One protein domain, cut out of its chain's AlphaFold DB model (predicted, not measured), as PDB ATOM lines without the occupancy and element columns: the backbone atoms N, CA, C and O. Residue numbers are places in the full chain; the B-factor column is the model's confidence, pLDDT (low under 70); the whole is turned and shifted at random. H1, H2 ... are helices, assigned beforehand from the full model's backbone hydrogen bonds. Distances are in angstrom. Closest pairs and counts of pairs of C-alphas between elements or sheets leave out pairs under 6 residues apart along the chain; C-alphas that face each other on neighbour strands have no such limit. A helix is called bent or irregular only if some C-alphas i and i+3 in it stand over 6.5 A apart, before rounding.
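What this domain is: This is residues 81 to 126 of the 142 residues of an uncharacterized protein of Trichomalopsis sarcophagae (UniProt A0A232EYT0). Two helices run back past each other with an open gap between them, like the arms of a wide, loosely formed U; a looping stretch, residues 100 to 109, joins them at one end. The far parts of both arms stick out freely, residues 81 to 93 of H1 and residues 117 to 126, of which 117 to 122 belong to H2. The printed part has 46 residues with two named helices, H1 then H2, and no named strand, and its class is all helix. The whole is loose, with a radius of gyration of the C-alphas of 12.5 A, and flat, spanning 33 by 25 by 11 A.

How they stand to each other: Start at Phe 81 with H1, residues 81 to 99, whose centre is at (-3.918, 22.900, -0.278). Past a short link of 10 residues you reach H2, residues 110 to 122, centred at (13.276, 25.024, -3.850). H1 and H2 are apart, with no C-alpha of the one within 8 A of the other. In H2 every O i to N i+4 pair is within hydrogen-bond range; in H1 13 of 15 are.

Where its parts are: Find C-alpha 81 at (-8.372, 17.971, 9.954); from there H1 runs 25.4 A to C-alpha 99 at (0.114, 27.825, -11.824). It is neither bent nor irregular, but only just: C-alphas 84 and 87 are 6.4 A apart. Look next at C-alpha 110; from it H2 runs 18.4 A to C-alpha 122 at (15.901, 20.697, 4.018).

The domain as a whole: The two C-alphas farthest apart, those of Lys 102 and Pro 126, are 37.5 A from each other. The printed part has no cut. Its mean pLDDT is 87.6, and residues 83 to 84 are under 70.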
ATOM      1  N   PHE A  81      -9.184  16.766  10.010       71.94
ATOM      2  CA  PHE A  81      -8.372  17.971   9.954       71.94
ATOM      3  C   PHE A  81      -7.143  17.776   9.061       71.94
ATOM      4  O   PHE A  81      -6.747  18.697   8.348       71.94
ATOM      5  N   MET A  82      -6.571  16.568   9.041       73.38
ATOM      6  CA  MET A  82      -5.414  16.260   8.201       73.38
ATOM      7  C   MET A  82      -5.778  16.334   6.718       73.38
ATOM      8  O   MET A  82      -5.102  17.027   5.961       73.38
ATOM      9  N   HIS A  83      -6.857  15.667   6.299       67.94
ATOM     10  CA  HIS A  83      -7.194  15.587   4.876       67.94
ATOM     11  C   HIS A  83      -7.990  16.795   4.375       67.94
ATOM     12  O   HIS A  83      -7.733  17.276   3.273       67.94
ATOM     13  N   ALA A  84      -8.947  17.303   5.159       67.56
ATOM     14  CA  ALA A  84      -9.800  18.408   4.726       67.56
ATOM     15  C   ALA A  84      -9.107  19.769   4.869       67.56
ATOM     16  O   ALA A  84      -9.203  20.596   3.965       67.56
ATOM     17  N   CYS A  85      -8.407  19.999   5.985       70.19
ATOM     18  CA  CYS A  85      -7.769  21.284   6.252       70.19
ATOM     19  C   CYS A  85      -6.315  21.280   5.790       70.19
ATOM     20  O   CYS A  85      -5.982  22.025   4.880       70.19
ATOM     21  N   LEU A  86      -5.447  20.446   6.366       76.62
ATOM     22  CA  LEU A  86      -4.016  20.558   6.078       76.62
ATOM     23  C   LEU A  86      -3.687  20.204   4.630       76.62
ATOM     24  O   LEU A  86      -3.130  21.037   3.923       76.62
ATOM     25  N   LEU A  87      -4.052  19.009   4.173       80.31
ATOM     26  CA  LEU A  87      -3.732  18.578   2.817       80.31
ATOM     27  C   LEU A  87      -4.539  19.368   1.781       80.31
ATOM     28  O   LEU A  87      -3.955  19.965   0.882       80.31
ATOM     29  N   GLY A  88      -5.865  19.426   1.941       77.44
ATOM     30  CA  GLY A  88      -6.753  20.066   0.969       77.44
ATOM     31  C   GLY A  88      -6.510  21.567   0.792       77.44
ATOM     32  O   GLY A  88      -6.459  22.052  -0.338       77.44
ATOM     33  N   VAL A  89      -6.336  22.316   1.885       82.69
ATOM     34  CA  VAL A  89      -6.098  23.766   1.800       82.69
ATOM     35  C   VAL A  89      -4.694  24.039   1.277       82.69
ATOM     36  O   VAL A  89      -4.540  24.874   0.388       82.69
ATOM     37  N   THR A  90      -3.681  23.319   1.769       87.12
ATOM     38  CA  THR A  90      -2.303  23.508   1.292       87.12
ATOM     39  C   THR A  90      -2.209  23.242  -0.205       87.12
ATOM     40  O   THR A  90      -1.692  24.099  -0.911       87.12
ATOM     41  N   ASP A  91      -2.776  22.136  -0.693       85.62
ATOM     42  CA  ASP A  91      -2.780  21.777  -2.117       85.62
ATOM     43  C   ASP A  91      -3.490  22.822  -2.996       85.62
ATOM     44  O   ASP A  91      -2.996  23.214  -4.056       85.62
ATOM     45  N   LEU A  92      -4.624  23.354  -2.524       86.31
ATOM     46  CA  LEU A  92      -5.338  24.419  -3.224       86.31
ATOM     47  C   LEU A  92      -4.477  25.683  -3.359       86.31
ATOM     48  O   LEU A  92      -4.342  26.231  -4.457       86.31
ATOM     49  N   TYR A  93      -3.907  26.164  -2.252       88.69
ATOM     50  CA  TYR A  93      -3.115  27.394  -2.257       88.69
ATOM     51  C   TYR A  93      -1.804  27.233  -3.028       88.69
ATOM     52  O   TYR A  93      -1.456  28.127  -3.805       88.69
ATOM     53  N   THR A  94      -1.097  26.110  -2.866       90.44
ATOM     54  CA  THR A  94       0.130  25.833  -3.628       90.44
ATOM     55  C   THR A  94      -0.175  25.790  -5.118       90.44
ATOM     56  O   THR A  94       0.488  26.488  -5.884       90.44
ATOM     57  N   THR A  95      -1.239  25.099  -5.533       90.31
ATOM     58  CA  THR A  95      -1.672  25.061  -6.935       90.31
ATOM     59  C   THR A  95      -1.958  26.463  -7.472       90.31
ATOM     60  O   THR A  95      -1.436  26.835  -8.526       90.31
ATOM     61  N   ILE A  96      -2.729  27.286  -6.751       90.88
ATOM     62  CA  ILE A  96      -3.065  28.659  -7.176       90.88
ATOM     63  C   ILE A  96      -1.805  29.504  -7.383       90.88
ATOM     64  O   ILE A  96      -1.696  30.217  -8.387       90.88
ATOM     65  N   ILE A  97      -0.868  29.438  -6.440       92.56
ATOM     66  CA  ILE A  97       0.343  30.261  -6.413       92.56
ATOM     67  C   ILE A  97       1.377  29.794  -7.459       92.56
ATOM     68  O   ILE A  97       2.101  30.623  -8.026       92.56
ATOM     69  N   LEU A  98       1.427  28.491  -7.755       93.06
ATOM     70  CA  LEU A  98       2.392  27.891  -8.680       93.06
ATOM     71  C   LEU A  98       1.932  27.843 -10.142       93.06
ATOM     72  O   LEU A  98       2.782  27.713 -11.014       93.06
ATOM     73  N   THR A  99       0.633  27.969 -10.442       90.88
ATOM     74  CA  THR A  99       0.114  27.825 -11.824       90.88
ATOM     75  C   THR A  99      -0.318  29.144 -12.478       90.88
ATOM     76  O   THR A  99      -0.293  29.271 -13.701       90.88
ATOM     77  N   ASN A 100      -0.674  30.172 -11.699       90.06
ATOM     78  CA  ASN A 100      -1.250  31.414 -12.234       90.06
ATOM     79  C   ASN A 100      -0.207  32.446 -12.705       90.06
ATOM     80  O   ASN A 100      -0.148  33.551 -12.168       90.06
ATOM     81  N   ALA A 101       0.558  32.140 -13.758       89.38
ATOM     82  CA  ALA A 101       1.670  32.968 -14.259       89.38
ATOM     83  C   ALA A 101       1.353  34.460 -14.503       89.38
ATOM     84  O   ALA A 101       2.229  35.314 -14.394       89.38
ATOM     85  N   LYS A 102       0.094  34.798 -14.810       90.19
ATOM     86  CA  LYS A 102      -0.355  36.173 -15.103       90.19
ATOM     87  C   LYS A 102      -0.700  37.002 -13.858       90.19
ATOM     88  O   LYS A 102      -1.091  38.162 -13.985       90.19
ATOM     89  N   LYS A 103      -0.654  36.420 -12.658       93.25
ATOM     90  CA  LYS A 103      -1.088  37.077 -11.417       93.25
ATOM     91  C   LYS A 103       0.112  37.560 -10.606       93.25
ATOM     92  O   LYS A 103       1.157  36.923 -10.580       93.25
ATOM     93  N   LYS A 104      -0.060  38.672  -9.879       92.19
ATOM     94  CA  LYS A 104       1.006  39.292  -9.065       92.19
ATOM     95  C   LYS A 104       1.568  38.363  -7.977       92.19
ATOM     96  O   LYS A 104       2.720  38.506  -7.598       92.19
ATOM     97  N   TYR A 105       0.761  37.419  -7.493       89.88
ATOM     98  CA  TYR A 105       1.139  36.446  -6.462       89.88
ATOM     99  C   TYR A 105       1.839  35.189  -7.012       89.88
ATOM    100  O   TYR A 105       2.102  34.258  -6.257       89.88
ATOM    101  N   TYR A 106       2.120  35.127  -8.316       94.69
ATOM    102  CA  TYR A 106       2.746  33.966  -8.937       94.69
ATOM    103  C   TYR A 106       4.198  33.762  -8.491       94.69
ATOM    104  O   TYR A 106       5.034  34.674  -8.554       94.69
ATOM    105  N   VAL A 107       4.529  32.528  -8.106       92.06
ATOM    106  CA  VAL A 107       5.903  32.143  -7.741       92.06
ATOM    107  C   VAL A 107       6.392  30.864  -8.428       92.06
ATOM    108  O   VAL A 107       7.464  30.382  -8.087       92.06
ATOM    109  N   GLY A 108       5.679  30.351  -9.435       90.88
ATOM    110  CA  GLY A 108       6.044  29.127 -10.169       90.88
ATOM    111  C   GLY A 108       7.179  29.269 -11.196       90.88
ATOM    112  O   GLY A 108       7.345  28.412 -12.056       90.88
ATOM    113  N   SER A 109       7.956  30.357 -11.182       92.12
ATOM    114  CA  SER A 109       9.109  30.511 -12.088       92.12
ATOM    115  C   SER A 109      10.225  29.507 -11.749       92.12
ATOM    116  O   SER A 109      10.451  29.302 -10.553       92.12
ATOM    117  N   PRO A 110      11.008  28.996 -12.723       92.19
ATOM    118  CA  PRO A 110      12.045  27.981 -12.484       92.19
ATOM    119  C   PRO A 110      13.018  28.311 -11.341       92.19
ATOM    120  O   PRO A 110      13.255  27.480 -10.470       92.19
ATOM    121  N   ASN A 111      13.501  29.557 -11.268       92.88
ATOM    122  CA  ASN A 111      14.418  29.994 -10.205       92.88
ATOM    123  C   ASN A 111      13.781  29.932  -8.807       92.88
ATOM    124  O   ASN A 111      14.432  29.558  -7.836       92.88
ATOM    125  N   LYS A 112      12.500  30.301  -8.691       92.56
ATOM    126  CA  LYS A 112      11.769  30.251  -7.417       92.56
ATOM    127  C   LYS A 112      11.403  28.819  -7.039       92.56
ATOM    128  O   LYS A 112      11.515  28.484  -5.867       92.56
ATOM    129  N   LEU A 113      11.021  27.986  -8.011       93.50
ATOM    130  CA  LEU A 113      10.774  26.559  -7.796       93.50
ATOM    131  C   LEU A 113      12.015  25.863  -7.236       93.50
ATOM    132  O   LEU A 113      11.908  25.191  -6.221       93.50
ATOM    133  N   HIS A 114      13.197  26.136  -7.793       93.94
ATOM    134  CA  HIS A 114      14.448  25.596  -7.262       93.94
ATOM    135  C   HIS A 114      14.673  25.954  -5.779       93.94
ATOM    136  O   HIS A 114      15.021  25.095  -4.973       93.94
ATOM    137  N   ILE A 115      14.413  27.211  -5.394       95.19
ATOM    138  CA  ILE A 115      14.510  27.659  -3.994       95.19
ATOM    139  C   ILE A 115      13.471  26.951  -3.111       95.19
ATOM    140  O   ILE A 115      13.770  26.601  -1.967       95.19
ATOM    141  N   ILE A 116      12.246  26.763  -3.613       93.12
ATOM    142  CA  ILE A 116      11.174  26.060  -2.898       93.12
ATOM    143  C   ILE A 116      11.574  24.602  -2.664       93.12
ATOM    144  O   ILE A 116      11.537  24.156  -1.520       93.12
ATOM    145  N   ASP A 117      12.032  23.900  -3.699       94.44
ATOM    146  CA  ASP A 117      12.458  22.501  -3.614       94.44
ATOM    147  C   ASP A 117      13.623  22.330  -2.641       94.44
ATOM    148  O   ASP A 117      13.580  21.471  -1.759       94.44
ATOM    149  N   GLN A 118      14.633  23.201  -2.718       96.44
ATOM    150  CA  GLN A 118      15.763  23.180  -1.791       96.44
ATOM    151  C   GLN A 118      15.311  23.350  -0.330       96.44
ATOM    152  O   GLN A 118      15.843  22.694   0.568       96.44
ATOM    153  N   ARG A 119      14.325  24.221  -0.075       94.69
ATOM    154  CA  ARG A 119      13.754  24.415   1.267       94.69
ATOM    155  C   ARG A 119      12.910  23.230   1.711       94.69
ATOM    156  O   ARG A 119      12.994  22.858   2.872       94.69
ATOM    157  N   LEU A 120      12.118  22.633   0.823       91.12
ATOM    158  CA  LEU A 120      11.319  21.450   1.147       91.12
ATOM    159  C   LEU A 120      12.214  20.263   1.510       91.12
ATOM    160  O   LEU A 120      11.978  19.606   2.521       91.12
ATOM    161  N   LEU A 121      13.281  20.040   0.741       92.81
ATOM    162  CA  LEU A 121      14.249  18.967   0.983       92.81
ATOM    163  C   LEU A 121      15.085  19.178   2.256       92.81
ATOM    164  O   LEU A 121      15.630  18.215   2.791       92.81
ATOM    165  N   SER A 122      15.193  20.412   2.763       94.56
ATOM    166  CA  SER A 122      15.901  20.697   4.018       94.56
ATOM    167  C   SER A 122      15.036  20.517   5.269       94.56
ATOM    168  O   SER A 122      15.578  20.479   6.380       94.56
ATOM    169  N   ILE A 123      13.713  20.362   5.117       91.38
ATOM    170  CA  ILE A 123      12.811  20.070   6.233       91.38
ATOM    171  C   ILE A 123      13.167  18.696   6.798       91.38
ATOM    172  O   ILE A 123      13.052  17.670   6.132       91.38
ATOM    173  N   ARG A 124      13.568  18.672   8.070       85.75
ATOM    174  CA  ARG A 124      13.774  17.437   8.825       85.75
ATOM    175  C   ARG A 124      12.500  17.142   9.609       85.75
ATOM    176  O   ARG A 124      12.254  17.835  10.599       85.75
ATOM    177  N   PRO A 125      11.670  16.170   9.187       78.62
ATOM    178  CA  PRO A 125      10.518  15.795   9.983       78.62
ATOM    179  C   PRO A 125      11.008  15.270  11.339       78.62
ATOM    180  O   PRO A 125      12.094  14.684  11.419       78.62
ATOM    181  N   PRO A 126      10.244  15.470  12.422       76.56
ATOM    182  CA  PRO A 126      10.569  14.837  13.687       76.56
ATOM    183  C   PRO A 126      10.609  13.320  13.472       76.56
ATOM    184  O   PRO A 126       9.603  12.716  13.102       76.56
TER     185      PRO A 126